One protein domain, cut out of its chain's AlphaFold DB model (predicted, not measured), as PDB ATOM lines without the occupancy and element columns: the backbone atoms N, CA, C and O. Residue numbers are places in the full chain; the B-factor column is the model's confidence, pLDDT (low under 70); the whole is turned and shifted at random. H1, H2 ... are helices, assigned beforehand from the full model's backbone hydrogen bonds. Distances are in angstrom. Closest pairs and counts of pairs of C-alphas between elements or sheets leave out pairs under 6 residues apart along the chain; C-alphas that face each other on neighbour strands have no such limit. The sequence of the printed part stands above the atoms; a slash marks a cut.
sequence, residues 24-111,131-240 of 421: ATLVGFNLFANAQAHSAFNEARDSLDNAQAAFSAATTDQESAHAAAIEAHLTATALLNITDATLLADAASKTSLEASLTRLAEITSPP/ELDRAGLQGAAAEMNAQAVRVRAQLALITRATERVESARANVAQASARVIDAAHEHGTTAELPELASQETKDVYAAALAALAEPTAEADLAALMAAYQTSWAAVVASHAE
ATOM      1  N   ALA A  24     -10.208 -58.296 -36.803       33.22
ATOM      2  CA  ALA A  24     -11.388 -59.027 -36.333       33.22
ATOM      3  C   ALA A  24     -12.604 -58.117 -36.061       33.22
ATOM      4  O   ALA A  24     -13.731 -58.499 -36.366       33.22
ATOM      5  N   THR A  25     -12.388 -56.892 -35.563       45.88
ATOM      6  CA  THR A  25     -13.475 -55.908 -35.372       45.88
ATOM      7  C   THR A  25     -14.056 -55.435 -36.707       45.88
ATOM      8  O   THR A  25     -15.264 -55.241 -36.825       45.88
ATOM      9  N   LEU A  26     -13.223 -55.344 -37.749       43.94
ATOM     10  CA  LEU A  26     -13.619 -54.887 -39.083       43.94
ATOM     11  C   LEU A  26     -14.559 -55.872 -39.805       43.94
ATOM     12  O   LEU A  26     -15.419 -55.452 -40.577       43.94
ATOM     13  N   VAL A  27     -14.420 -57.181 -39.567       43.34
ATOM     14  CA  VAL A  27     -15.244 -58.215 -40.225       43.34
ATOM     15  C   VAL A  27     -16.689 -58.191 -39.713       43.34
ATOM     16  O   VAL A  27     -17.612 -58.283 -40.517       43.34
ATOM     17  N   GLY A  28     -16.897 -57.987 -38.407       49.19
ATOM     18  CA  GLY A  28     -18.239 -57.888 -37.817       49.19
ATOM     19  C   GLY A  28     -18.996 -56.625 -38.237       49.19
ATOM     20  O   GLY A  28     -20.204 -56.675 -38.445       49.19
ATOM     21  N   PHE A  29     -18.295 -55.499 -38.421       53.84
ATOM     22  CA  PHE A  29     -18.903 -54.256 -38.914       53.84
ATOM     23  C   PHE A  29     -19.378 -54.355 -40.373       53.84
ATOM     24  O   PHE A  29     -20.419 -53.804 -40.709       53.84
ATOM     25  N   ASN A  30     -18.674 -55.087 -41.242       53.41
ATOM     26  CA  ASN A  30     -19.002 -55.150 -42.674       53.41
ATOM     27  C   ASN A  30     -20.309 -55.889 -43.009       53.41
ATOM     28  O   ASN A  30     -20.867 -55.663 -44.079       53.41
ATOM     29  N   LEU A  31     -20.793 -56.773 -42.134       54.59
ATOM     30  CA  LEU A  31     -22.010 -57.553 -42.393       54.59
ATOM     31  C   LEU A  31     -23.304 -56.769 -42.116       54.59
ATOM     32  O   LEU A  31     -24.343 -57.128 -42.657       54.59
ATOM     33  N   PHE A  32     -23.231 -55.703 -41.309       55.03
ATOM     34  CA  PHE A  32     -24.409 -55.014 -40.764       55.03
ATOM     35  C   PHE A  32     -24.345 -53.477 -40.847       55.03
ATOM     36  O   PHE A  32     -25.257 -52.793 -40.379       55.03
ATOM     37  N   ALA A  33     -23.281 -52.907 -41.425       58.62
ATOM     38  CA  ALA A  33     -23.110 -51.461 -41.550       58.62
ATOM     39  C   ALA A  33     -23.462 -50.926 -42.946       58.62
ATOM     40  O   ALA A  33     -23.214 -51.556 -43.976       58.62
ATOM     41  N   ASN A  34     -23.956 -49.687 -42.982       70.69
ATOM     42  CA  ASN A  34     -24.071 -48.912 -44.211       70.69
ATOM     43  C   ASN A  34     -22.666 -48.626 -44.779       70.69
ATOM     44  O   ASN A  34     -21.875 -47.901 -44.173       70.69
ATOM     45  N   ALA A  35     -22.372 -49.159 -45.970       72.88
ATOM     46  CA  ALA A  35     -21.069 -49.030 -46.627       72.88
ATOM     47  C   ALA A  35     -20.591 -47.571 -46.777       72.88
ATOM     48  O   ALA A  35     -19.392 -47.301 -46.696       72.88
ATOM     49  N   GLN A  36     -21.516 -46.621 -46.950       78.31
ATOM     50  CA  GLN A  36     -21.186 -45.200 -47.046       78.31
ATOM     51  C   GLN A  36     -20.705 -44.635 -45.704       78.31
ATOM     52  O   GLN A  36     -19.678 -43.959 -45.662       78.31
ATOM     53  N   ALA A  37     -21.410 -44.939 -44.612       77.75
ATOM     54  CA  ALA A  37     -21.033 -44.484 -43.277       77.75
ATOM     55  C   ALA A  37     -19.711 -45.123 -42.819       77.75
ATOM     56  O   ALA A  37     -18.885 -44.473 -42.181       77.75
ATOM     57  N   HIS A  38     -19.461 -46.373 -43.224       78.62
ATOM     58  CA  HIS A  38     -18.191 -47.052 -42.970       78.62
ATOM     59  C   HIS A  38     -17.018 -46.380 -43.704       78.62
ATOM     60  O   HIS A  38     -15.966 -46.142 -43.107       78.62
ATOM     61  N   SER A  39     -17.198 -46.021 -44.983       81.31
ATOM     62  CA  SER A  39     -16.195 -45.260 -45.745       81.31
ATOM     63  C   SER A  39     -15.906 -43.911 -45.092       81.31
ATOM     64  O   SER A  39     -14.745 -43.581 -44.864       81.31
ATOM     65  N   ALA A  40     -16.954 -43.170 -44.715       82.50
ATOM     66  CA  ALA A  40     -16.820 -41.868 -44.065       82.50
ATOM     67  C   ALA A  40     -16.057 -41.954 -42.729       82.50
ATOM     68  O   ALA A  40     -15.217 -41.102 -42.440       82.50
ATOM     69  N   PHE A  41     -16.296 -43.004 -41.934       84.81
ATOM     70  CA  PHE A  41     -15.548 -43.251 -40.701       84.81
ATOM     71  C   PHE A  41     -14.060 -43.525 -40.962       84.81
ATOM     72  O   PHE A  41     -13.201 -42.937 -40.300       84.81
ATOM     73  N   ASN A  42     -13.737 -44.357 -41.957       83.44
ATOM     74  CA  ASN A  42     -12.346 -44.632 -42.328       83.44
ATOM     75  C   ASN A  42     -11.634 -43.373 -42.852       83.44
ATOM     76  O   ASN A  42     -10.521 -43.083 -42.423       83.44
ATOM     77  N   GLU A  43     -12.291 -42.577 -43.698       86.31
ATOM     78  CA  GLU A  43     -11.755 -41.301 -44.191       86.31
ATOM     79  C   GLU A  43     -11.498 -40.300 -43.052       86.31
ATOM     80  O   GLU A  43     -10.476 -39.607 -43.042       86.31
ATOM     81  N   ALA A  44     -12.398 -40.229 -42.065       86.38
ATOM     82  CA  ALA A  44     -12.220 -39.378 -40.891       86.38
ATOM     83  C   ALA A  44     -11.006 -39.808 -40.051       86.38
ATOM     84  O   ALA A  44     -10.241 -38.949 -39.606       86.38
ATOM     85  N   ARG A  45     -10.799 -41.120 -39.874       85.25
ATOM     86  CA  ARG A  45      -9.622 -41.669 -39.183       85.25
ATOM     87  C   ARG A  45      -8.336 -41.330 -39.930       85.25
ATOM     88  O   ARG A  45      -7.422 -40.771 -39.334       85.25
ATOM     89  N   ASP A  46      -8.291 -41.579 -41.233       84.56
ATOM     90  CA  ASP A  46      -7.109 -41.289 -42.047       84.56
ATOM     91  C   ASP A  46      -6.797 -39.773 -42.041       84.56
ATOM     92  O   ASP A  46      -5.637 -39.349 -42.031       84.56
ATOM     93  N   SER A  47      -7.825 -38.915 -41.978       86.44
ATOM     94  CA  SER A  47      -7.651 -37.469 -41.784       86.44
ATOM     95  C   SER A  47      -7.056 -37.109 -40.418       86.44
ATOM     96  O   SER A  47      -6.327 -36.117 -40.338       86.44
ATOM     97  N   LEU A  48      -7.375 -37.850 -39.354       85.94
ATOM     98  CA  LEU A  48      -6.807 -37.645 -38.019       85.94
ATOM     99  C   LEU A  48      -5.337 -38.064 -37.976       85.94
ATOM    100  O   LEU A  48      -4.515 -37.286 -37.492       85.94
ATOM    101  N   ASP A  49      -4.998 -39.215 -38.555       83.44
ATOM    102  CA  ASP A  49      -3.616 -39.703 -38.635       83.44
ATOM    103  C   ASP A  49      -2.720 -38.692 -39.369       83.44
ATOM    104  O   ASP A  49      -1.649 -38.309 -38.890       83.44
ATOM    105  N   ASN A  50      -3.204 -38.161 -40.498       86.38
ATOM    106  CA  ASN A  50      -2.511 -37.112 -41.246       86.38
ATOM    107  C   ASN A  50      -2.352 -35.813 -40.435       86.38
ATOM    108  O   ASN A  50      -1.292 -35.181 -40.476       86.38
ATOM    109  N   ALA A  51      -3.382 -35.398 -39.690       84.69
ATOM    110  CA  ALA A  51      -3.321 -34.197 -38.855       84.69
ATOM    111  C   ALA A  51      -2.329 -34.354 -37.690       84.69
ATOM    112  O   ALA A  51      -1.586 -33.418 -37.387       84.69
ATOM    113  N   GLN A  52      -2.278 -35.534 -37.069       83.62
ATOM    114  CA  GLN A  52      -1.322 -35.855 -36.009       83.62
ATOM    115  C   GLN A  52       0.114 -35.866 -36.535       83.62
ATOM    116  O   GLN A  52       0.983 -35.243 -35.930       83.62
ATOM    117  N   ALA A  53       0.359 -36.483 -37.696       84.12
ATOM    118  CA  ALA A  53       1.671 -36.459 -38.338       84.12
ATOM    119  C   ALA A  53       2.131 -35.024 -38.654       84.12
ATOM    120  O   ALA A  53       3.283 -34.667 -38.401       84.12
ATOM    121  N   ALA A  54       1.222 -34.175 -39.150       87.19
ATOM    122  CA  ALA A  54       1.506 -32.764 -39.404       87.19
ATOM    123  C   ALA A  54       1.807 -31.979 -38.116       87.19
ATOM    124  O   ALA A  54       2.687 -31.118 -38.121       87.19
ATOM    125  N   PHE A  55       1.113 -32.278 -37.015       85.75
ATOM    126  CA  PHE A  55       1.393 -31.686 -35.706       85.75
ATOM    127  C   PHE A  55       2.774 -32.091 -35.187       85.75
ATOM    128  O   PHE A  55       3.561 -31.210 -34.850       85.75
ATOM    129  N   SER A  56       3.110 -33.385 -35.213       82.44
ATOM    130  CA  SER A  56       4.443 -33.865 -34.831       82.44
ATOM    131  C   SER A  56       5.547 -33.199 -35.654       82.44
ATOM    132  O   SER A  56       6.518 -32.710 -35.082       82.44
ATOM    133  N   ALA A  57       5.372 -33.094 -36.976       86.31
ATOM    134  CA  ALA A  57       6.324 -32.399 -37.841       86.31
ATOM    135  C   ALA A  57       6.448 -30.903 -37.497       86.31
ATOM    136  O   ALA A  57       7.558 -30.377 -37.434       86.31
ATOM    137  N   ALA A  58       5.331 -30.216 -37.230       84.62
ATOM    138  CA  ALA A  58       5.342 -28.808 -36.834       84.62
ATOM    139  C   ALA A  58       6.066 -28.585 -35.495       84.62
ATOM    140  O   ALA A  58       6.790 -27.599 -35.358       84.62
ATOM    141  N   THR A  59       5.909 -29.497 -34.531       83.38
ATOM    142  CA  THR A  59       6.622 -29.452 -33.247       83.38
ATOM    143  C   THR A  59       8.125 -29.644 -33.439       83.38
ATOM    144  O   THR A  59       8.895 -28.829 -32.940       83.38
ATOM    145  N   THR A  60       8.556 -30.629 -34.231       85.19
ATOM    146  CA  THR A  60       9.983 -30.826 -34.554       85.19
ATOM    147  C   THR A  60      10.591 -29.608 -35.263       85.19
ATOM    148  O   THR A  60      11.716 -29.194 -34.964       85.19
ATOM    149  N   ASP A  61       9.841 -28.986 -36.174       84.12
ATOM    150  CA  ASP A  61      10.239 -27.740 -36.830       84.12
ATOM    151  C   ASP A  61      10.388 -26.583 -35.827       84.12
ATOM    152  O   ASP A  61      11.308 -25.771 -35.948       84.12
ATOM    153  N   GLN A  62       9.487 -26.488 -34.843       86.69
ATOM    154  CA  GLN A  62       9.537 -25.476 -33.788       86.69
ATOM    155  C   GLN A  62      10.736 -25.683 -32.860       86.69
ATOM    156  O   GLN A  62      11.436 -24.716 -32.570       86.69
ATOM    157  N   GLU A  63      11.016 -26.922 -32.455       83.06
ATOM    158  CA  GLU A  63      12.201 -27.278 -31.665       83.06
ATOM    159  C   GLU A  63      13.493 -26.907 -32.403       83.06
ATOM    160  O   GLU A  63      14.380 -26.266 -31.835       83.06
ATOM    161  N   SER A  64      13.567 -27.217 -33.702       84.69
ATOM    162  CA  SER A  64      14.714 -26.871 -34.551       84.69
ATOM    163  C   SER A  64      14.888 -25.353 -34.696       84.69
ATOM    164  O   SER A  64      16.003 -24.839 -34.591       84.69
ATOM    165  N   ALA A  65      13.790 -24.614 -34.895       82.56
ATOM    166  CA  ALA A  65      13.810 -23.152 -34.963       82.56
ATOM    167  C   ALA A  65      14.202 -22.515 -33.618       82.56
ATOM    168  O   ALA A  65      14.918 -21.515 -33.600       82.56
ATOM    169  N   HIS A  66      13.775 -23.103 -32.497       79.88
ATOM    170  CA  HIS A  66      14.154 -22.667 -31.155       79.88
ATOM    171  C   HIS A  66      15.650 -22.883 -30.890       79.88
ATOM    172  O   HIS A  66      16.325 -21.967 -30.421       79.88
ATOM    173  N   ALA A  67      16.204 -24.037 -31.273       79.56
ATOM    174  CA  ALA A  67      17.638 -24.303 -31.166       79.56
ATOM    175  C   ALA A  67      18.477 -23.305 -31.990       79.56
ATOM    176  O   ALA A  67      19.421 -22.707 -31.468       79.56
ATOM    177  N   ALA A  68      18.091 -23.050 -33.247       80.94
ATOM    178  CA  ALA A  68      18.769 -22.079 -34.110       80.94
ATOM    179  C   ALA A  68      18.647 -20.631 -33.596       80.94
ATOM    180  O   ALA A  68      19.581 -19.834 -33.719       80.94
ATOM    181  N   ALA A  69      17.507 -20.282 -32.990       77.56
ATOM    182  CA  ALA A  69      17.308 -19.003 -32.320       77.56
ATOM    183  C   ALA A  69      18.251 -18.830 -31.119       77.56
ATOM    184  O   ALA A  69      18.880 -17.778 -30.997       77.56
ATOM    185  N   ILE A  70      18.399 -19.852 -30.271       76.56
ATOM    186  CA  ILE A  70      19.330 -19.828 -29.130       76.56
ATOM    187  C   ILE A  70      20.775 -19.636 -29.612       76.56
ATOM    188  O   ILE A  70      21.489 -18.790 -29.078       76.56
ATOM    189  N   GLU A  71      21.208 -20.356 -30.648       80.62
ATOM    190  CA  GLU A  71      22.564 -20.218 -31.200       80.62
ATOM    191  C   GLU A  71      22.829 -18.800 -31.739       80.62
ATOM    192  O   GLU A  71      23.862 -18.187 -31.439       80.62
ATOM    193  N   ALA A  72      21.868 -18.241 -32.485       75.56
ATOM    194  CA  ALA A  72      21.948 -16.870 -32.983       75.56
ATOM    195  C   ALA A  72      21.972 -15.845 -31.838       75.56
ATOM    196  O   ALA A  72      22.724 -14.871 -31.910       75.56
ATOM    197  N   HIS A  73      21.198 -16.078 -30.773       74.25
ATOM    198  CA  HIS A  73      21.197 -15.252 -29.568       74.25
ATOM    199  C   HIS A  73      22.566 -15.267 -28.876       74.25
ATOM    200  O   HIS A  73      23.128 -14.207 -28.616       74.25
ATOM    201  N   LEU A  74      23.138 -16.449 -28.622       74.00
ATOM    202  CA  LEU A  74      24.445 -16.592 -27.969       74.00
ATOM    203  C   LEU A  74      25.563 -15.919 -28.776       74.00
ATOM    204  O   LEU A  74      26.378 -15.191 -28.210       74.00
ATOM    205  N   THR A  75      25.562 -16.107 -30.099       75.62
ATOM    206  CA  THR A  75      26.546 -15.499 -31.009       75.62
ATOM    207  C   THR A  75      26.451 -13.971 -31.001       75.62
ATOM    208  O   THR A  75      27.462 -13.277 -30.892       75.62
ATOM    209  N   ALA A  76      25.233 -13.429 -31.070       71.19
ATOM    210  CA  ALA A  76      24.988 -11.991 -31.009       71.19
ATOM    211  C   ALA A  76      25.341 -11.380 -29.641       71.19
ATOM    212  O   ALA A  76      25.930 -10.301 -29.590       71.19
ATOM    213  N   THR A  77      25.030 -12.069 -28.540       70.19
ATOM    214  CA  THR A  77      25.373 -11.639 -27.177       70.19
ATOM    215  C   THR A  77      26.885 -11.627 -26.953       70.19
ATOM    216  O   THR A  77      27.409 -10.667 -26.389       70.19
ATOM    217  N   ALA A  78      27.614 -12.635 -27.446       70.81
ATOM    218  CA  ALA A  78      29.077 -12.643 -27.402       70.81
ATOM    219  C   ALA A  78      29.679 -11.430 -28.138       70.81
ATOM    220  O   ALA A  78      30.626 -10.823 -27.645       70.81
ATOM    221  N   LEU A  79      29.088 -11.030 -29.269       66.88
ATOM    222  CA  LEU A  79      29.541  -9.891 -30.070       66.88
ATOM    223  C   LEU A  79      29.243  -8.526 -29.417       66.88
ATOM    224  O   LEU A  79      30.016  -7.584 -29.579       66.88
ATOM    225  N   LEU A  80      28.155  -8.407 -28.645       66.56
ATOM    226  CA  LEU A  80      27.829  -7.189 -27.883       66.56
ATOM    227  C   LEU A  80      28.768  -6.933 -26.697       66.56
ATOM    228  O   LEU A  80      28.873  -5.792 -26.252       66.56
ATOM    229  N   ASN A  81      29.458  -7.966 -26.211       65.19
ATOM    230  CA  ASN A  81      30.416  -7.866 -25.108       65.19
ATOM    231  C   ASN A  81      31.810  -7.359 -25.540       65.19
ATOM    232  O   ASN A  81      32.734  -7.369 -24.728       65.19
ATOM    233  N   ILE A  82      31.976  -6.891 -26.786       60.41
ATOM    234  CA  ILE A  82      33.193  -6.191 -27.228       60.41
ATOM    235  C   ILE A  82      33.303  -4.844 -26.489       60.41
ATOM    236  O   ILE A  82      32.367  -4.045 -26.455       60.41
ATOM    237  N   THR A  83      34.468  -4.604 -25.885       48.12
ATOM    238  CA  THR A  83      34.680  -3.724 -24.724       48.12
ATOM    239  C   THR A  83      34.541  -2.216 -24.970       48.12
ATOM    240  O   THR A  83      34.459  -1.469 -23.999       48.12
ATOM    241  N   ASP A  84      34.470  -1.740 -26.218       54.00
ATOM    242  CA  ASP A  84      34.376  -0.300 -26.488       54.00
ATOM    243  C   ASP A  84      33.298   0.067 -27.522       54.00
ATOM    244  O   ASP A  84      33.509   0.125 -28.736       54.00
ATOM    245  N   ALA A  85      32.105   0.375 -27.009       50.44
ATOM    246  CA  ALA A  85      30.962   0.829 -27.796       50.44
ATOM    247  C   ALA A  85      31.186   2.191 -28.488       50.44
ATOM    248  O   ALA A  85      30.405   2.548 -29.374       50.44
ATOM    249  N   THR A  86      32.219   2.956 -28.106       51.28
ATOM    250  CA  THR A  86      32.519   4.264 -28.710       51.28
ATOM    251  C   THR A  86      33.299   4.158 -30.027       51.28
ATOM    252  O   THR A  86      33.248   5.086 -30.837       51.28
ATOM    253  N   LEU A  87      33.923   3.006 -30.307       49.91
ATOM    254  CA  LEU A  87      34.704   2.750 -31.527       49.91
ATOM    255  C   LEU A  87      33.883   2.215 -32.714       49.91
ATOM    256  O   LEU A  87      34.358   2.243 -33.849       49.91
ATOM    257  N   LEU A  88      32.642   1.774 -32.489       55.00
ATOM    258  CA  LEU A  88      31.803   1.165 -33.530       55.00
ATOM    259  C   LEU A  88      31.193   2.165 -34.522       55.00
ATOM    260  O   LEU A  88      30.719   1.743 -35.571       55.00
ATOM    261  N   ALA A  89      31.187   3.468 -34.207       54.94
ATOM    262  CA  ALA A  89      30.625   4.552 -35.032       54.94
ATOM    263  C   ALA A  89      29.210   4.297 -35.617       54.94
ATOM    264  O   ALA A  89      28.774   5.023 -36.508       54.94
ATOM    265  N   ASP A  90      28.479   3.302 -35.105       62.41
ATOM    266  CA  ASP A  90      27.191   2.846 -35.624       62.41
ATOM    267  C   ASP A  90      26.245   2.464 -34.473       62.41
ATOM    268  O   ASP A  90      25.942   1.299 -34.195       62.41
ATOM    269  N   ALA A  91      25.779   3.496 -33.766       65.06
ATOM    270  CA  ALA A  91      24.814   3.363 -32.678       65.06
ATOM    271  C   ALA A  91      23.489   2.722 -33.139       65.06
ATOM    272  O   ALA A  91      22.824   2.050 -32.351       65.06
ATOM    273  N   ALA A  92      23.123   2.885 -34.417       66.44
ATOM    274  CA  ALA A  92      21.894   2.333 -34.971       66.44
ATOM    275  C   ALA A  92      21.942   0.801 -35.037       66.44
ATOM    276  O   ALA A  92      20.978   0.151 -34.624       66.44
ATOM    277  N   SER A  93      23.061   0.219 -35.484       63.75
ATOM    278  CA  SER A  93      23.241  -1.239 -35.541       63.75
ATOM    279  C   SER A  93      23.244  -1.892 -34.160       63.75
ATOM    280  O   SER A  93      22.621  -2.940 -33.985       63.75
ATOM    281  N   LYS A  94      23.852  -1.245 -33.155       69.25
ATOM    282  CA  LYS A  94      23.825  -1.715 -31.761       69.25
ATOM    283  C   LYS A  94      22.403  -1.739 -31.191       69.25
ATOM    284  O   LYS A  94      21.942  -2.794 -30.766       69.25
ATOM    285  N   THR A  95      21.674  -0.622 -31.266       73.25
ATOM    286  CA  THR A  95      20.273  -0.548 -30.804       73.25
ATOM    287  C   THR A  95      19.374  -1.543 -31.543       73.25
ATOM    288  O   THR A  95      18.496  -2.171 -30.957       73.25
ATOM    289  N   SER A  96      19.612  -1.722 -32.843       67.38
ATOM    290  CA  SER A  96      18.936  -2.703 -33.693       67.38
ATOM    291  C   SER A  96      19.147  -4.149 -33.221       67.38
ATOM    292  O   SER A  96      18.195  -4.939 -33.226       67.38
ATOM    293  N   LEU A  97      20.371  -4.500 -32.814       68.94
ATOM    294  CA  LEU A  97      20.713  -5.826 -32.304       68.94
ATOM    295  C   LEU A  97      20.134  -6.056 -30.903       68.94
ATOM    296  O   LEU A  97      19.485  -7.076 -30.688       68.94
ATOM    297  N   GLU A  98      20.276  -5.086 -29.995       76.56
ATOM    298  CA  GLU A  98      19.701  -5.127 -28.641       76.56
ATOM    299  C   GLU A  98      18.178  -5.328 -28.687       76.56
ATOM    300  O   GLU A  98      17.657  -6.252 -28.067       76.56
ATOM    301  N   ALA A  99      17.465  -4.555 -29.514       75.94
ATOM    302  CA  ALA A  99      16.019  -4.705 -29.686       75.94
ATOM    303  C   ALA A  99      15.619  -6.077 -30.261       75.94
ATOM    304  O   ALA A  99      14.555  -6.605 -29.933       75.94
ATOM    305  N   SER A 100      16.456  -6.657 -31.128       67.69
ATOM    306  CA  SER A 100      16.208  -7.984 -31.705       67.69
ATOM    307  C   SER A 100      16.457  -9.098 -30.681       67.69
ATOM    308  O   SER A 100      15.701 -10.066 -30.651       67.69
ATOM    309  N   LEU A 101      17.452  -8.939 -29.801       72.88
ATOM    310  CA  LEU A 101      17.734  -9.866 -28.703       72.88
ATOM    311  C   LEU A 101      16.656  -9.832 -27.618       72.88
ATOM    312  O   LEU A 101      16.253 -10.898 -27.161       72.88
ATOM    313  N   THR A 102      16.148  -8.649 -27.251       78.94
ATOM    314  CA  THR A 102      15.032  -8.524 -26.297       78.94
ATOM    315  C   THR A 102      13.800  -9.280 -26.789       78.94
ATOM    316  O   THR A 102      13.260 -10.105 -26.062       78.94
ATOM    317  N   ARG A 103      13.404  -9.077 -28.053       72.31
ATOM    318  CA  ARG A 103      12.260  -9.792 -28.645       72.31
ATOM    319  C   ARG A 103      12.476 -11.297 -28.729       72.31
ATOM    320  O   ARG A 103      11.535 -12.058 -28.547       72.31
ATOM    321  N   LEU A 104      13.696 -11.733 -29.040       69.56
ATOM    322  CA  LEU A 104      13.995 -13.157 -29.106       69.56
ATOM    323  C   LEU A 104      13.901 -13.800 -27.715       69.56
ATOM    324  O   LEU A 104      13.266 -14.837 -27.584       69.56
ATOM    325  N   ALA A 105      14.426 -13.136 -26.681       70.94
ATOM    326  CA  ALA A 105      14.350 -13.594 -25.294       70.94
ATOM    327  C   ALA A 105      12.905 -13.699 -24.765       70.94
ATOM    328  O   ALA A 105      12.605 -14.604 -23.988       70.94
ATOM    329  N   GLU A 106      11.997 -12.823 -25.207       75.12
ATOM    330  CA  GLU A 106      10.562 -12.909 -24.883       75.12
ATOM    331  C   GLU A 106       9.905 -14.187 -25.432       75.12
ATOM    332  O   GLU A 106       8.964 -14.698 -24.832       75.12
ATOM    333  N   ILE A 107      10.404 -14.718 -26.555       65.31
ATOM    334  CA  ILE A 107       9.827 -15.881 -27.251       65.31
ATOM    335  C   ILE A 107      10.554 -17.186 -26.895       65.31
ATOM    336  O   ILE A 107       9.942 -18.249 -26.946       65.31
ATOM    337  N   THR A 108      11.834 -17.120 -26.520       63.56
ATOM    338  CA  THR A 108      12.650 -18.283 -26.124       63.56
ATOM    339  C   THR A 108      12.714 -18.505 -24.610       63.56
ATOM    340  O   THR A 108      13.425 -19.399 -24.154       63.56
ATOM    341  N   SER A 109      12.036 -17.684 -23.799       55.50
ATOM    342  CA  SER A 109      11.961 -17.911 -22.349       55.50
ATOM    343  C   SER A 109      11.217 -19.228 -22.064       55.50
ATOM    344  O   SER A 109      10.072 -19.375 -22.500       55.50
ATOM    345  N   PRO A 110      11.829 -20.196 -21.354       41.62
ATOM    346  CA  PRO A 110      11.255 -21.527 -21.188       41.62
ATOM    347  C   PRO A 110      10.080 -21.528 -20.196       41.62
ATOM    348  O   PRO A 110      10.052 -20.723 -19.258       41.62
ATOM    349  N   PRO A 111       9.139 -22.482 -20.304       36.59
ATOM    350  CA  PRO A 111       8.296 -22.848 -19.178       36.59
ATOM    351  C   PRO A 111       9.114 -23.663 -18.152       36.59
ATOM    352  O   PRO A 111       9.377 -24.838 -18.367       36.59
ATOM    353  N   GLU A 131      43.313  -3.700 -29.719       54.62
ATOM    354  CA  GLU A 131      44.126  -4.557 -30.597       54.62
ATOM    355  C   GLU A 131      43.690  -4.499 -32.075       54.62
ATOM    356  O   GLU A 131      44.358  -5.072 -32.938       54.62
ATOM    357  N   LEU A 132      42.583  -3.812 -32.392       59.44
ATOM    358  CA  LEU A 132      42.011  -3.744 -33.742       59.44
ATOM    359  C   LEU A 132      42.340  -2.413 -34.432       59.44
ATOM    360  O   LEU A 132      42.113  -1.329 -33.897       59.44
ATOM    361  N   ASP A 133      42.832  -2.483 -35.671       63.62
ATOM    362  CA  ASP A 133      42.988  -1.300 -36.517       63.62
ATOM    363  C   ASP A 133      41.630  -0.807 -37.071       63.62
ATOM    364  O   ASP A 133      40.571  -1.408 -36.876       63.62
ATOM    365  N   ARG A 134      41.638   0.317 -37.801       63.09
ATOM    366  CA  ARG A 134      40.420   0.908 -38.390       63.09
ATOM    367  C   ARG A 134      39.663  -0.061 -39.313       63.09
ATOM    368  O   ARG A 134      38.443   0.047 -39.417       63.09
ATOM    369  N   ALA A 135      40.369  -0.972 -39.986       64.19
ATOM    370  CA  ALA A 135      39.757  -1.984 -40.841       64.19
ATOM    371  C   ALA A 135      39.122  -3.104 -40.000       64.19
ATOM    372  O   ALA A 135      38.015  -3.540 -40.312       64.19
ATOM    373  N   GLY A 136      39.755  -3.496 -38.890       65.19
ATOM    374  CA  GLY A 136      39.201  -4.407 -37.887       65.19
ATOM    375  C   GLY A 136      37.906  -3.885 -37.257       65.19
ATOM    376  O   GLY A 136      36.934  -4.629 -37.146       65.19
ATOM    377  N   LEU A 137      37.840  -2.587 -36.945       63.88
ATOM    378  CA  LEU A 137      36.624  -1.941 -36.427       63.88
ATOM    379  C   LEU A 137      35.485  -1.891 -37.460       63.88
ATOM    380  O   LEU A 137      34.330  -2.149 -37.124       63.88
ATOM    381  N   GLN A 138      35.793  -1.614 -38.733       65.69
ATOM    382  CA  GLN A 138      34.803  -1.673 -39.819       65.69
ATOM    383  C   GLN A 138      34.311  -3.106 -40.082       65.69
ATOM    384  O   GLN A 138      33.125  -3.308 -40.340       65.69
ATOM    385  N   GLY A 139      35.199  -4.100 -39.972       66.69
ATOM    386  CA  GLY A 139      34.845  -5.519 -40.040       66.69
ATOM    387  C   GLY A 139      33.915  -5.949 -38.903       66.69
ATOM    388  O   GLY A 139      32.920  -6.626 -39.153       66.69
ATOM    389  N   ALA A 140      34.174  -5.487 -37.676       66.12
ATOM    390  CA  ALA A 140      33.317  -5.748 -36.519       66.12
ATOM    391  C   ALA A 140      31.915  -5.129 -36.673       66.12
ATOM    392  O   ALA A 140      30.917  -5.801 -36.414       66.12
ATOM    393  N   ALA A 141      31.816  -3.888 -37.165       66.25
ATOM    394  CA  ALA A 141      30.529  -3.246 -37.447       66.25
ATOM    395  C   ALA A 141      29.724  -3.993 -38.531       66.25
ATOM    396  O   ALA A 141      28.515  -4.195 -38.391       66.25
ATOM    397  N   ALA A 142      30.392  -4.458 -39.593       70.31
ATOM    398  CA  ALA A 142      29.762  -5.266 -40.636       70.31
ATOM    399  C   ALA A 142      29.250  -6.615 -40.097       70.31
ATOM    400  O   ALA A 142      28.131  -7.018 -40.428       70.31
ATOM    401  N   GLU A 143      30.018  -7.279 -39.227       72.94
ATOM    402  CA  GLU A 143      29.601  -8.528 -38.582       72.94
ATOM    403  C   GLU A 143      28.431  -8.307 -37.611       72.94
ATOM    404  O   GLU A 143      27.482  -9.090 -37.611       72.94
ATOM    405  N   MET A 144      28.412  -7.205 -36.853       70.19
ATOM    406  CA  MET A 144      27.272  -6.852 -35.993       70.19
ATOM    407  C   MET A 144      25.981  -6.665 -36.786       70.19
ATOM    408  O   MET A 144      24.930  -7.176 -36.392       70.19
ATOM    409  N   ASN A 145      26.048  -5.976 -37.926       70.88
ATOM    410  CA  ASN A 145      24.894  -5.830 -38.805       70.88
ATOM    411  C   ASN A 145      24.453  -7.186 -39.392       70.88
ATOM    412  O   ASN A 145      23.258  -7.487 -39.424       70.88
ATOM    413  N   ALA A 146      25.401  -8.044 -39.788       76.75
ATOM    414  CA  ALA A 146      25.098  -9.396 -40.254       76.75
ATOM    415  C   ALA A 146      24.401 -10.237 -39.169       76.75
ATOM    416  O   ALA A 146      23.408 -10.909 -39.457       76.75
ATOM    417  N   GLN A 147      24.848 -10.152 -37.912       75.88
ATOM    418  CA  GLN A 147      24.200 -10.835 -36.791       75.88
ATOM    419  C   GLN A 147      22.815 -10.268 -36.472       75.88
ATOM    420  O   GLN A 147      21.885 -11.038 -36.240       75.88
ATOM    421  N   ALA A 148      22.611  -8.949 -36.552       72.38
ATOM    422  CA  ALA A 148      21.282  -8.354 -36.389       72.38
ATOM    423  C   ALA A 148      20.286  -8.860 -37.449       72.38
ATOM    424  O   ALA A 148      19.117  -9.109 -37.145       72.38
ATOM    425  N   VAL A 149      20.742  -9.064 -38.690       80.00
ATOM    426  CA  VAL A 149      19.936  -9.692 -39.748       80.00
ATOM    427  C   VAL A 149      19.659 -11.166 -39.433       80.00
ATOM    428  O   VAL A 149      18.510 -11.595 -39.556       80.00
ATOM    429  N   ARG A 150      20.663 -11.931 -38.977       79.75
ATOM    430  CA  ARG A 150      20.499 -13.345 -38.588       79.75
ATOM    431  C   ARG A 150      19.487 -13.520 -37.451       79.75
ATOM    432  O   ARG A 150      18.567 -14.319 -37.594       79.75
ATOM    433  N   VAL A 151      19.591 -12.739 -36.373       78.06
ATOM    434  CA  VAL A 151      18.663 -12.788 -35.226       78.06
ATOM    435  C   VAL A 151      17.227 -12.473 -35.660       78.06
ATOM    436  O   VAL A 151      16.300 -13.180 -35.276       78.06
ATOM    437  N   ARG A 152      17.021 -11.467 -36.521       80.62
ATOM    438  CA  ARG A 152      15.686 -11.162 -37.075       80.62
ATOM    439  C   ARG A 152      15.130 -12.283 -37.945       80.62
ATOM    440  O   ARG A 152      13.931 -12.546 -37.897       80.62
ATOM    441  N   ALA A 153      15.980 -12.925 -38.744       84.75
ATOM    442  CA  ALA A 153      15.576 -14.067 -39.552       84.75
ATOM    443  C   ALA A 153      15.148 -15.245 -38.663       84.75
ATOM    444  O   ALA A 153      14.086 -15.815 -38.899       84.75
ATOM    445  N   GLN A 154      15.907 -15.548 -37.603       84.94
ATOM    446  CA  GLN A 154      15.546 -16.602 -36.648       84.94
ATOM    447  C   GLN A 154      14.267 -16.278 -35.873       84.94
ATOM    448  O   GLN A 154      13.403 -17.140 -35.739       84.94
ATOM    449  N   LEU A 155      14.081 -15.020 -35.462       80.88
ATOM    450  CA  LEU A 155      12.835 -14.546 -34.859       80.88
ATOM    451  C   LEU A 155      11.625 -14.798 -35.780       80.88
ATOM    452  O   LEU A 155      10.604 -15.320 -35.346       80.88
ATOM    453  N   ALA A 156      11.746 -14.483 -37.072       85.81
ATOM    454  CA  ALA A 156      10.675 -14.741 -38.032       85.81
ATOM    455  C   ALA A 156      10.412 -16.245 -38.240       85.81
ATOM    456  O   ALA A 156       9.260 -16.643 -38.424       85.81
ATOM    457  N   LEU A 157      11.456 -17.080 -38.221       87.50
ATOM    458  CA  LEU A 157      11.328 -18.533 -38.350       87.50
ATOM    459  C   LEU A 157      10.623 -19.149 -37.141       87.50
ATOM    460  O   LEU A 157       9.691 -19.930 -37.334       87.50
ATOM    461  N   ILE A 158      11.003 -18.766 -35.918       83.50
ATOM    462  CA  ILE A 158      10.375 -19.308 -34.711       83.50
ATOM    463  C   ILE A 158       8.920 -18.861 -34.568       83.50
ATOM    464  O   ILE A 158       8.070 -19.688 -34.258       83.50
ATOM    465  N   THR A 159       8.587 -17.607 -34.900       84.56
ATOM    466  CA  THR A 159       7.188 -17.147 -34.925       84.56
ATOM    467  C   THR A 159       6.348 -17.983 -35.892       84.56
ATOM    468  O   THR A 159       5.298 -18.491 -35.503       84.56
ATOM    469  N   ARG A 160       6.832 -18.207 -37.122       88.38
ATOM    470  CA  ARG A 160       6.136 -19.060 -38.104       88.38
ATOM    471  C   ARG A 160       6.028 -20.510 -37.644       88.38
ATOM    472  O   ARG A 160       5.041 -21.172 -37.947       88.38
ATOM    473  N   ALA A 161       7.042 -21.041 -36.965       84.00
ATOM    474  CA  ALA A 161       6.993 -22.399 -36.435       84.00
ATOM    475  C   ALA A 161       5.938 -22.531 -35.325       84.00
ATOM    476  O   ALA A 161       5.128 -23.453 -35.378       84.00
ATOM    477  N   THR A 162       5.854 -21.560 -34.412       84.25
ATOM    478  CA  THR A 162       4.800 -21.491 -33.386       84.25
ATOM    479  C   THR A 162       3.402 -21.390 -34.008       84.25
ATOM    480  O   THR A 162       2.508 -22.144 -33.633       84.25
ATOM    481  N   GLU A 163       3.205 -20.526 -35.009       88.38
ATOM    482  CA  GLU A 163       1.927 -20.421 -35.735       88.38
ATOM    483  C   GLU A 163       1.535 -21.740 -36.423       88.38
ATOM    484  O   GLU A 163       0.362 -22.122 -36.417       88.38
ATOM    485  N   ARG A 164       2.511 -22.471 -36.986       88.56
ATOM    486  CA  ARG A 164       2.277 -23.795 -37.585       88.56
ATOM    487  C   ARG A 164       1.850 -24.828 -36.548       88.56
ATOM    488  O   ARG A 164       0.944 -25.602 -36.843       88.56
ATOM    489  N   VAL A 165       2.442 -24.824 -35.354       81.81
ATOM    490  CA  VAL A 165       2.041 -25.723 -34.258       81.81
ATOM    491  C   VAL A 165       0.619 -25.425 -33.791       81.81
ATOM    492  O   VAL A 165      -0.180 -26.353 -33.671       81.81
ATOM    493  N   GLU A 166       0.254 -24.154 -33.613       85.31
ATOM    494  CA  GLU A 166      -1.118 -23.769 -33.245       85.31
ATOM    495  C   GLU A 166      -2.140 -24.127 -34.338       85.31
ATOM    496  O   GLU A 166      -3.225 -24.636 -34.046       85.31
ATOM    497  N   SER A 167      -1.788 -23.947 -35.615       88.38
ATOM    498  CA  SER A 167      -2.641 -24.374 -36.728       88.38
ATOM    499  C   SER A 167      -2.785 -25.898 -36.799       88.38
ATOM    500  O   SER A 167      -3.900 -26.397 -36.957       88.38
ATOM    501  N   ALA A 168      -1.690 -26.649 -36.656       82.81
ATOM    502  CA  ALA A 168      -1.720 -28.108 -36.680       82.81
ATOM    503  C   ALA A 168      -2.512 -28.675 -35.492       82.81
ATOM    504  O   ALA A 168      -3.308 -29.597 -35.658       82.81
ATOM    505  N   ARG A 169      -2.390 -28.052 -34.318       81.56
ATOM    506  CA  ARG A 169      -3.198 -28.341 -33.128       81.56
ATOM    507  C   ARG A 169      -4.695 -28.175 -33.395       81.56
ATOM    508  O   ARG A 169      -5.480 -29.062 -33.062       81.56
ATOM    509  N   ALA A 170      -5.099 -27.062 -34.011       82.94
ATOM    510  CA  ALA A 170      -6.494 -26.833 -34.379       82.94
ATOM    511  C   ALA A 170      -7.005 -27.878 -35.390       82.94
ATOM    512  O   ALA A 170      -8.140 -28.344 -35.271       82.94
ATOM    513  N   ASN A 171      -6.159 -28.293 -36.338       84.12
ATOM    514  CA  ASN A 171      -6.492 -29.335 -37.310       84.12
ATOM    515  C   ASN A 171      -6.692 -30.704 -36.648       84.12
ATOM    516  O   ASN A 171      -7.651 -31.393 -36.987       84.12
ATOM    517  N   VAL A 172      -5.848 -31.079 -35.677       82.69
ATOM    518  CA  VAL A 172      -6.034 -32.312 -34.891       82.69
ATOM    519  C   VAL A 172      -7.366 -32.272 -34.147       82.69
ATOM    520  O   VAL A 172      -8.147 -33.210 -34.259       82.69
ATOM    521  N   ALA A 173      -7.684 -31.168 -33.463       81.00
ATOM    522  CA  ALA A 173      -8.961 -31.032 -32.756       81.00
ATOM    523  C   ALA A 173     -10.174 -31.159 -33.700       81.00
ATOM    524  O   ALA A 173     -11.162 -31.814 -33.363       81.00
ATOM    525  N   GLN A 174     -10.096 -30.570 -34.897       84.88
ATOM    526  CA  GLN A 174     -11.147 -30.699 -35.907       84.88
ATOM    527  C   GLN A 174     -11.266 -32.134 -36.439       84.88
ATOM    528  O   GLN A 174     -12.383 -32.623 -36.606       84.88
ATOM    529  N   ALA A 175     -10.145 -32.803 -36.714       83.88
ATOM    530  CA  ALA A 175     -10.140 -34.178 -37.202       83.88
ATOM    531  C   ALA A 175     -10.689 -35.152 -36.147       83.88
ATOM    532  O   ALA A 175     -11.534 -35.981 -36.473       83.88
ATOM    533  N   SER A 176     -10.324 -34.980 -34.872       83.25
ATOM    534  CA  SER A 176     -10.884 -35.745 -33.751       83.25
ATOM    535  C   SER A 176     -12.406 -35.612 -33.664       83.25
ATOM    536  O   SER A 176     -13.103 -36.610 -33.509       83.25
ATOM    537  N   ALA A 177     -12.939 -34.395 -33.815       85.00
ATOM    538  CA  ALA A 177     -14.385 -34.175 -33.816       85.00
ATOM    539  C   ALA A 177     -15.082 -34.896 -34.983       85.00
ATOM    540  O   ALA A 177     -16.124 -35.512 -34.781       85.00
ATOM    541  N   ARG A 178     -14.480 -34.889 -36.183       86.50
ATOM    542  CA  ARG A 178     -15.015 -35.624 -37.344       86.50
ATOM    543  C   ARG A 178     -15.037 -37.133 -37.121       86.50
ATOM    544  O   ARG A 178     -15.985 -37.773 -37.553       86.50
ATOM    545  N   VAL A 179     -14.025 -37.693 -36.455       86.69
ATOM    546  CA  VAL A 179     -13.997 -39.126 -36.111       86.69
ATOM    547  C   VAL A 179     -15.148 -39.482 -35.172       86.69
ATOM    548  O   VAL A 179     -15.821 -40.480 -35.404       86.69
ATOM    549  N   ILE A 180     -15.409 -38.659 -34.149       87.44
ATOM    550  CA  ILE A 180     -16.537 -38.869 -33.226       87.44
ATOM    551  C   ILE A 180     -17.869 -38.816 -33.981       87.44
ATOM    552  O   ILE A 180     -18.676 -39.735 -33.854       87.44
ATOM    553  N   ASP A 181     -18.076 -37.773 -34.790       88.12
ATOM    554  CA  ASP A 181     -19.312 -37.597 -35.558       88.12
ATOM    555  C   ASP A 181     -19.529 -38.775 -36.531       88.12
ATOM    556  O   ASP A 181     -20.622 -39.342 -36.585       88.12
ATOM    557  N   ALA A 182     -18.477 -39.206 -37.238       88.50
ATOM    558  CA  ALA A 182     -18.545 -40.332 -38.168       88.50
ATOM    559  C   ALA A 182     -18.757 -41.681 -37.458       88.50
ATOM    560  O   ALA A 182     -19.494 -42.522 -37.966       88.50
ATOM    561  N   ALA A 183     -18.160 -41.894 -36.278       89.25
ATOM    562  CA  ALA A 183     -18.395 -43.092 -35.468       89.25
ATOM    563  C   ALA A 183     -19.855 -43.174 -35.010       89.25
ATOM    564  O   ALA A 183     -20.476 -44.233 -35.080       89.25
ATOM    565  N   HIS A 184     -20.410 -42.044 -34.569       90.88
ATOM    566  CA  HIS A 184     -21.805 -41.950 -34.158       90.88
ATOM    567  C   HIS A 184     -22.762 -42.204 -35.334       90.88
ATOM    568  O   HIS A 184     -23.693 -42.998 -35.211       90.88
ATOM    569  N   GLU A 185     -22.528 -41.579 -36.492       89.38
ATOM    570  CA  GLU A 185     -23.327 -41.803 -37.706       89.38
ATOM    571  C   GLU A 185     -23.258 -43.262 -38.176       89.38
ATOM    572  O   GLU A 185     -24.281 -43.899 -38.429       89.38
ATOM    573  N   HIS A 186     -22.055 -43.830 -38.233       86.75
ATOM    574  CA  HIS A 186     -21.864 -45.233 -38.578       86.75
ATOM    575  C   HIS A 186     -22.598 -46.155 -37.606       86.75
ATOM    576  O   HIS A 186     -23.312 -47.064 -38.022       86.75
ATOM    577  N   GLY A 187     -22.474 -45.899 -36.306       87.75
ATOM    578  CA  GLY A 187     -23.080 -46.754 -35.306       87.75
ATOM    579  C   GLY A 187     -24.605 -46.659 -35.220       87.75
ATOM    580  O   GLY A 187     -25.247 -47.668 -34.945       87.75
ATOM    581  N   THR A 188     -25.182 -45.488 -35.499       89.38
ATOM    582  CA  THR A 188     -26.643 -45.275 -35.535       89.38
ATOM    583  C   THR A 188     -27.306 -45.810 -36.802       89.38
ATOM    584  O   THR A 188     -28.496 -46.108 -36.785       89.38
ATOM    585  N   THR A 189     -26.552 -45.936 -37.896       84.62
ATOM    586  CA  THR A 189     -27.042 -46.492 -39.168       84.62
ATOM    587  C   THR A 189     -26.813 -47.997 -39.302       84.62
ATOM    588  O   THR A 189     -27.316 -48.595 -40.253       84.62
ATOM    589  N   ALA A 190     -26.070 -48.609 -38.378       83.12
ATOM    590  CA  ALA A 190     -25.863 -50.050 -38.331       83.12
ATOM    591  C   ALA A 190     -27.140 -50.782 -37.892       83.12
ATOM    592  O   ALA A 190     -27.800 -50.393 -36.926       83.12
ATOM    593  N   GLU A 191     -27.467 -51.871 -38.583       84.88
ATOM    594  CA  GLU A 191     -28.570 -52.747 -38.195       84.88
ATOM    595  C   GLU A 191     -28.102 -53.675 -37.067       84.88
ATOM    596  O   GLU A 191     -27.113 -54.395 -37.204       84.88
ATOM    597  N   LEU A 192     -28.773 -53.635 -35.913       86.94
ATOM    598  CA  LEU A 192     -28.382 -54.477 -34.783       86.94
ATOM    599  C   LEU A 192     -28.777 -55.938 -35.050       86.94
ATOM    600  O   LEU A 192     -29.944 -56.189 -35.355       86.94
ATOM    601  N   PRO A 193     -27.865 -56.911 -34.858       86.00
ATOM    602  CA  PRO A 193     -28.184 -58.325 -34.998       86.00
ATOM    603  C   PRO A 193     -29.390 -58.738 -34.141       86.00
ATOM    604  O   PRO A 193     -29.436 -58.484 -32.932       86.00
ATOM    605  N   GLU A 194     -30.360 -59.409 -34.765       85.12
ATOM    606  CA  GLU A 194     -31.666 -59.697 -34.158       85.12
ATOM    607  C   GLU A 194     -31.529 -60.479 -32.845       85.12
ATOM    608  O   GLU A 194     -32.029 -60.038 -31.809       85.12
ATOM    609  N   LEU A 195     -30.750 -61.566 -32.866       84.81
ATOM    610  CA  LEU A 195     -30.566 -62.468 -31.723       84.81
ATOM    611  C   LEU A 195     -29.600 -61.957 -30.637       84.81
ATOM    612  O   LEU A 195     -29.416 -62.641 -29.635       84.81
ATOM    613  N   ALA A 196     -28.962 -60.791 -30.805       88.75
ATOM    614  CA  ALA A 196     -28.123 -60.243 -29.737       88.75
ATOM    615  C   ALA A 196     -28.968 -59.886 -28.501       88.75
ATOM    616  O   ALA A 196     -30.103 -59.405 -28.624       88.75
ATOM    617  N   SER A 197     -28.399 -60.089 -27.311       91.38
ATOM    618  CA  SER A 197     -29.078 -59.819 -26.043       91.38
ATOM    619  C   SER A 197     -29.446 -58.343 -25.884       91.38
ATOM    620  O   SER A 197     -28.751 -57.450 -26.374       91.38
ATOM    621  N   GLN A 198     -30.524 -58.068 -25.145       91.62
ATOM    622  CA  GLN A 198     -30.918 -56.687 -24.855       91.62
ATOM    623  C   GLN A 198     -29.829 -55.938 -24.074       91.62
ATOM    624  O   GLN A 198     -29.551 -54.785 -24.372       91.62
ATOM    625  N   GLU A 199     -29.149 -56.616 -23.146       95.69
ATOM    626  CA  GLU A 199     -28.053 -56.037 -22.363       95.69
ATOM    627  C   GLU A 199     -26.917 -55.509 -23.254       95.69
ATOM    628  O   GLU A 199     -26.484 -54.368 -23.101       95.69
ATOM    629  N   THR A 200     -26.460 -56.300 -24.232       95.38
ATOM    630  CA  THR A 200     -25.382 -55.862 -25.135       95.38
ATOM    631  C   THR A 200     -25.832 -54.732 -26.062       95.38
ATOM    632  O   THR A 200     -25.061 -53.798 -26.303       95.38
ATOM    633  N   LYS A 201     -27.093 -54.757 -26.519       93.69
ATOM    634  CA  LYS A 201     -27.705 -53.668 -27.300       93.69
ATOM    635  C   LYS A 201     -27.782 -52.364 -26.499       93.69
ATOM    636  O   LYS A 201     -27.450 -51.308 -27.037       93.69
ATOM    637  N   ASP A 202     -28.147 -52.430 -25.221       96.75
ATOM    638  CA  ASP A 202     -28.237 -51.261 -24.337       96.75
ATOM    639  C   ASP A 202     -26.856 -50.649 -24.063       96.75
ATOM    640  O   ASP A 202     -26.692 -49.427 -24.115       96.75
ATOM    641  N   VAL A 203     -25.833 -51.484 -23.841       96.75
ATOM    642  CA  VAL A 203     -24.441 -51.026 -23.675       96.75
ATOM    643  C   VAL A 203     -23.932 -50.343 -24.948       96.75
ATOM    644  O   VAL A 203     -23.298 -49.288 -24.869       96.75
ATOM    645  N   TYR A 204     -24.236 -50.899 -26.123       95.25
ATOM    646  CA  TYR A 204     -23.903 -50.272 -27.401       95.25
ATOM    647  C   TYR A 204     -24.626 -48.932 -27.594       95.25
ATOM    648  O   TYR A 204     -23.992 -47.935 -27.940       95.25
ATOM    649  N   ALA A 205     -25.922 -48.859 -27.280       95.56
ATOM    650  CA  ALA A 205     -26.683 -47.613 -27.330       95.56
ATOM    651  C   ALA A 205     -26.112 -46.538 -26.384       95.56
ATOM    652  O   ALA A 205     -26.022 -45.368 -26.762       95.56
ATOM    653  N   ALA A 206     -25.665 -46.923 -25.185       95.62
ATOM    654  CA  ALA A 206     -25.001 -46.013 -24.252       95.62
ATOM    655  C   ALA A 206     -23.662 -45.489 -24.801       95.62
ATOM    656  O   ALA A 206     -23.360 -44.303 -24.658       95.62
ATOM    657  N   ALA A 207     -22.879 -46.339 -25.476       94.50
ATOM    658  CA  ALA A 207     -21.650 -45.917 -26.142       94.50
ATOM    659  C   ALA A 207     -21.931 -44.923 -27.286       94.50
ATOM    660  O   ALA A 207     -21.232 -43.918 -27.401       94.50
ATOM    661  N   LEU A 208     -22.989 -45.139 -28.080       94.56
ATOM    662  CA  LEU A 208     -23.424 -44.172 -29.098       94.56
ATOM    663  C   LEU A 208     -23.856 -42.840 -28.480       94.56
ATOM    664  O   LEU A 208     -23.457 -41.784 -28.967       94.56
ATOM    665  N   ALA A 209     -24.612 -42.865 -27.381       94.50
ATOM    666  CA  ALA A 209     -25.012 -41.644 -26.685       94.50
ATOM    667  C   ALA A 209     -23.794 -40.838 -26.190       94.50
ATOM    668  O   ALA A 209     -23.766 -39.614 -26.324       94.50
ATOM    669  N   ALA A 210     -22.753 -41.517 -25.697       91.56
ATOM    670  CA  ALA A 210     -21.501 -40.878 -25.289       91.56
ATOM    671  C   ALA A 210     -20.726 -40.257 -26.470       91.56
ATOM    672  O   ALA A 210     -20.039 -39.252 -26.287       91.56
ATOM    673  N   LEU A 211     -20.849 -40.820 -27.678       90.69
ATOM    674  CA  LEU A 211     -20.304 -40.225 -28.904       90.69
ATOM    675  C   LEU A 211     -21.108 -39.011 -29.381       90.69
ATOM    676  O   LEU A 211     -20.522 -38.053 -29.876       90.69
ATOM    677  N   ALA A 212     -22.434 -39.029 -29.226       91.12
ATOM    678  CA  ALA A 212     -23.294 -37.906 -29.600       91.12
ATOM    679  C   ALA A 212     -23.022 -36.663 -28.734       91.12
ATOM    680  O   ALA A 212     -22.983 -35.532 -29.231       91.12
ATOM    681  N   GLU A 213     -22.819 -36.885 -27.433       87.06
ATOM    682  CA  GLU A 213     -22.625 -35.840 -26.428       87.06
ATOM    683  C   GLU A 213     -21.360 -36.086 -25.584       87.06
ATOM    684  O   GLU A 213     -21.448 -36.375 -24.388       87.06
ATOM    685  N   PRO A 214     -20.155 -35.944 -26.173       80.12
ATOM    686  CA  PRO A 214     -18.914 -36.144 -25.439       80.12
ATOM    687  C   PRO A 214     -18.747 -35.049 -24.380       80.12
ATOM    688  O   PRO A 214     -18.924 -33.854 -24.649       80.12
ATOM    689  N   THR A 215     -18.384 -35.443 -23.160       75.94
ATOM    690  CA  THR A 215     -18.079 -34.484 -22.091       75.94
ATOM    691  C   THR A 215     -16.779 -33.736 -22.397       75.94
ATOM    692  O   THR A 215     -15.938 -34.196 -23.168       75.94
ATOM    693  N   ALA A 216     -16.573 -32.570 -21.777       64.06
ATOM    694  CA  ALA A 216     -15.351 -31.781 -21.988       64.06
ATOM    695  C   ALA A 216     -14.063 -32.512 -21.547       64.06
ATOM    696  O   ALA A 216     -12.975 -32.152 -21.995       64.06
ATOM    697  N   GLU A 217     -14.194 -33.520 -20.681       61.69
ATOM    698  CA  GLU A 217     -13.114 -34.367 -20.161       61.69
ATOM    699  C   GLU A 217     -12.992 -35.706 -20.906       61.69
ATOM    700  O   GLU A 217     -12.090 -36.485 -20.607       61.69
ATOM    701  N   ALA A 218     -13.891 -36.000 -21.852       67.44
ATOM    702  CA  ALA A 218     -13.901 -37.278 -22.543       67.44
ATOM    703  C   ALA A 218     -12.669 -37.423 -23.445       67.44
ATOM    704  O   ALA A 218     -12.450 -36.635 -24.368       67.44
ATOM    705  N   ASP A 219     -11.887 -38.466 -23.180       80.00
ATOM    706  CA  ASP A 219     -10.788 -38.884 -24.035       80.00
ATOM    707  C   ASP A 219     -11.326 -39.597 -25.286       80.00
ATOM    708  O   ASP A 219     -12.163 -40.503 -25.201       80.00
ATOM    709  N   LEU A 220     -10.832 -39.194 -26.461       80.44
ATOM    710  CA  LEU A 220     -11.217 -39.785 -27.741       80.44
ATOM    711  C   LEU A 220     -10.909 -41.285 -27.772       80.44
ATOM    712  O   LEU A 220     -11.714 -42.057 -28.295       80.44
ATOM    713  N   ALA A 221      -9.767 -41.703 -27.215       78.31
ATOM    714  CA  ALA A 221      -9.376 -43.109 -27.217       78.31
ATOM    715  C   ALA A 221     -10.371 -43.948 -26.408       78.31
ATOM    716  O   ALA A 221     -10.841 -44.979 -26.890       78.31
ATOM    717  N   ALA A 222     -10.748 -43.469 -25.221       82.44
ATOM    718  CA  ALA A 222     -11.755 -44.106 -24.380       82.44
ATOM    719  C   ALA A 222     -13.131 -44.195 -25.065       82.44
ATOM    720  O   ALA A 222     -13.751 -45.260 -25.050       82.44
ATOM    721  N   LEU A 223     -13.592 -43.112 -25.706       86.38
ATOM    722  CA  LEU A 223     -14.859 -43.099 -26.450       86.38
ATOM    723  C   LEU A 223     -14.861 -44.122 -27.594       86.38
ATOM    724  O   LEU A 223     -15.804 -44.903 -27.731       86.38
ATOM    725  N   MET A 224     -13.791 -44.153 -28.394       85.06
ATOM    726  CA  MET A 224     -13.657 -45.103 -29.503       85.06
ATOM    727  C   MET A 224     -13.561 -46.549 -29.008       85.06
ATOM    728  O   MET A 224     -14.205 -47.430 -29.575       85.06
ATOM    729  N   ALA A 225     -12.813 -46.800 -27.930       84.19
ATOM    730  CA  ALA A 225     -12.686 -48.130 -27.342       84.19
ATOM    731  C   ALA A 225     -14.028 -48.649 -26.803       84.19
ATOM    732  O   ALA A 225     -14.371 -49.810 -27.037       84.19
ATOM    733  N   ALA A 226     -14.810 -47.798 -26.128       88.75
ATOM    734  CA  ALA A 226     -16.144 -48.148 -25.643       88.75
ATOM    735  C   ALA A 226     -17.097 -48.486 -26.800       88.75
ATOM    736  O   ALA A 226     -17.782 -49.512 -26.765       88.75
ATOM    737  N   TYR A 227     -17.094 -47.673 -27.858       90.69
ATOM    738  CA  TYR A 227     -17.872 -47.920 -29.073       90.69
ATOM    739  C   TYR A 227     -17.509 -49.254 -29.749       90.69
ATOM    740  O   TYR A 227     -18.380 -50.072 -30.037       90.69
ATOM    741  N   GLN A 228     -16.218 -49.523 -29.945       86.12
ATOM    742  CA  GLN A 228     -15.752 -50.749 -30.600       86.12
ATOM    743  C   GLN A 228     -16.017 -52.002 -29.760       86.12
ATOM    744  O   GLN A 228     -16.461 -53.023 -30.285       86.12
ATOM    745  N   THR A 229     -15.758 -51.926 -28.453       88.38
ATOM    746  CA  THR A 229     -15.933 -53.061 -27.536       88.38
ATOM    747  C   THR A 229     -17.405 -53.433 -27.399       88.38
ATOM    748  O   THR A 229     -17.746 -54.613 -27.429       88.38
ATOM    749  N   SER A 230     -18.288 -52.438 -27.296       93.50
ATOM    750  CA  SER A 230     -19.729 -52.682 -27.201       93.50
ATOM    751  C   SER A 230     -20.303 -53.295 -28.483       93.50
ATOM    752  O   SER A 230     -21.092 -54.232 -28.394       93.50
ATOM    753  N   TRP A 231     -19.843 -52.876 -29.669       89.44
ATOM    754  CA  TRP A 231     -20.214 -53.541 -30.924       89.44
ATOM    755  C   TRP A 231     -19.753 -55.004 -30.971       89.44
ATOM    756  O   TRP A 231     -20.528 -55.896 -31.312       89.44
ATOM    757  N   ALA A 232     -18.501 -55.273 -30.589       85.94
ATOM    758  CA  ALA A 232     -17.979 -56.637 -30.549       85.94
ATOM    759  C   ALA A 232     -18.795 -57.538 -29.604       85.94
ATOM    760  O   ALA A 232     -19.052 -58.694 -29.937       85.94
ATOM    761  N   ALA A 233     -19.253 -57.001 -28.468       88.75
ATOM    762  CA  ALA A 233     -20.116 -57.718 -27.533       88.75
ATOM    763  C   ALA A 233     -21.495 -58.050 -28.132       88.75
ATOM    764  O   ALA A 233     -21.977 -59.167 -27.960       88.75
ATOM    765  N   VAL A 234     -22.103 -57.122 -28.883       89.00
ATOM    766  CA  VAL A 234     -23.362 -57.368 -29.613       89.00
ATOM    767  C   VAL A 234     -23.195 -58.519 -30.610       89.00
ATOM    768  O   VAL A 234     -24.002 -59.449 -30.628       89.00
ATOM    769  N   VAL A 235     -22.126 -58.496 -31.411       85.81
ATOM    770  CA  VAL A 235     -21.844 -59.551 -32.398       85.81
ATOM    771  C   VAL A 235     -21.597 -60.902 -31.718       85.81
ATOM    772  O   VAL A 235     -22.135 -61.914 -32.165       85.81
ATOM    773  N   ALA A 236     -20.827 -60.928 -30.627       84.25
ATOM    774  CA  ALA A 236     -20.561 -62.151 -29.872       84.25
ATOM    775  C   ALA A 236     -21.848 -62.749 -29.284       84.25
ATOM    776  O   ALA A 236     -22.117 -63.930 -29.484       84.25
ATOM    777  N   SER A 237     -22.691 -61.922 -28.656       84.94
ATOM    778  CA  SER A 237     -23.966 -62.376 -28.090       84.94
ATOM    779  C   SER A 237     -24.912 -62.933 -29.157       84.94
ATOM    780  O   SER A 237     -25.585 -63.933 -28.919       84.94
ATOM    781  N   HIS A 238     -24.943 -62.333 -30.349       85.19
ATOM    782  CA  HIS A 238     -25.704 -62.882 -31.470       85.19
ATOM    783  C   HIS A 238     -25.170 -64.243 -31.928       85.19
ATOM    784  O   HIS A 238     -25.958 -65.145 -32.204       85.19
ATOM    785  N   ALA A 239     -23.847 -64.398 -32.029       81.00
ATOM    786  CA  ALA A 239     -23.228 -65.654 -32.442       81.00
ATOM    787  C   ALA A 239     -23.507 -66.778 -31.434       81.00
ATOM    788  O   ALA A 239     -23.881 -67.876 -31.840       81.00
ATOM    789  N   GLU A 240     -23.407 -66.487 -30.135       79.75
ATOM    790  CA  GLU A 240     -23.770 -67.416 -29.060       79.75
ATOM    791  C   GLU A 240     -25.246 -67.819 -29.138       79.75
ATOM    792  O   GLU A 240     -25.566 -69.005 -29.083       79.75
TER     793      GLU A 240
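What this domain is: This is residues 24 to 111 and 131 to 240 of the 421 residues of an uncharacterized protein of Leucobacter sp (UniProt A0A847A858). Two very long helices, H4 and H2, lie side by side in opposite directions as a rod; H3 packs on both toward one end, and the hairpin H5-H6 packs on H4 toward the other, with short H1 across H6. The printed part has 198 residues with six named helices, H1 to H6, and no named strand: all helix, H2 to H6 a bundle. It is extended, radius of gyration of the C-alphas 29.1 A, spans 96 by 27 by 21 A.

How they stand to each other: H4, residues 134 to 189, is the hub, touching four helices. H2, residues 35 to 80, touches it at a shallow tilt of 18 degrees, opposite ways; the closest C-alphas, Gln 62 and Ala 161, are 4.8 A apart. H3, residues 91 to 108, touches residues 141 to 155 of H4, closest C-alphas Leu 97 and Ala 148, 4.8 A. H5, residues 198 to 212, and H6, residues 220 to 240, form a hairpin, closest C-alphas Tyr 204 and Ser 230, 4.8 A. H1, residues 24 to 30, touches residues 228 to 235 of H6, about perpendicular at 78 degrees. Every O i to N i+4 pair is within hydrogen-bond range in H2, H4, H5 and H6; 2 of 3 are in H1, 13 of 14 in H3.

Where its parts are: H4 measures 82.5 A from first to last C-alpha, H2 67.0 A. C-alpha 134 is at (40.420, 0.908, -38.390), C-alpha 240 at (-23.770, -67.416, -29.060).

The domain as a whole: Residues 112 to 130 are not printed; C-alphas 111 and 131 are 41.8 A apart. Of the links printed whole, none is long. In the model 49 printed residues have pLDDT under 70, among them 24 to 33.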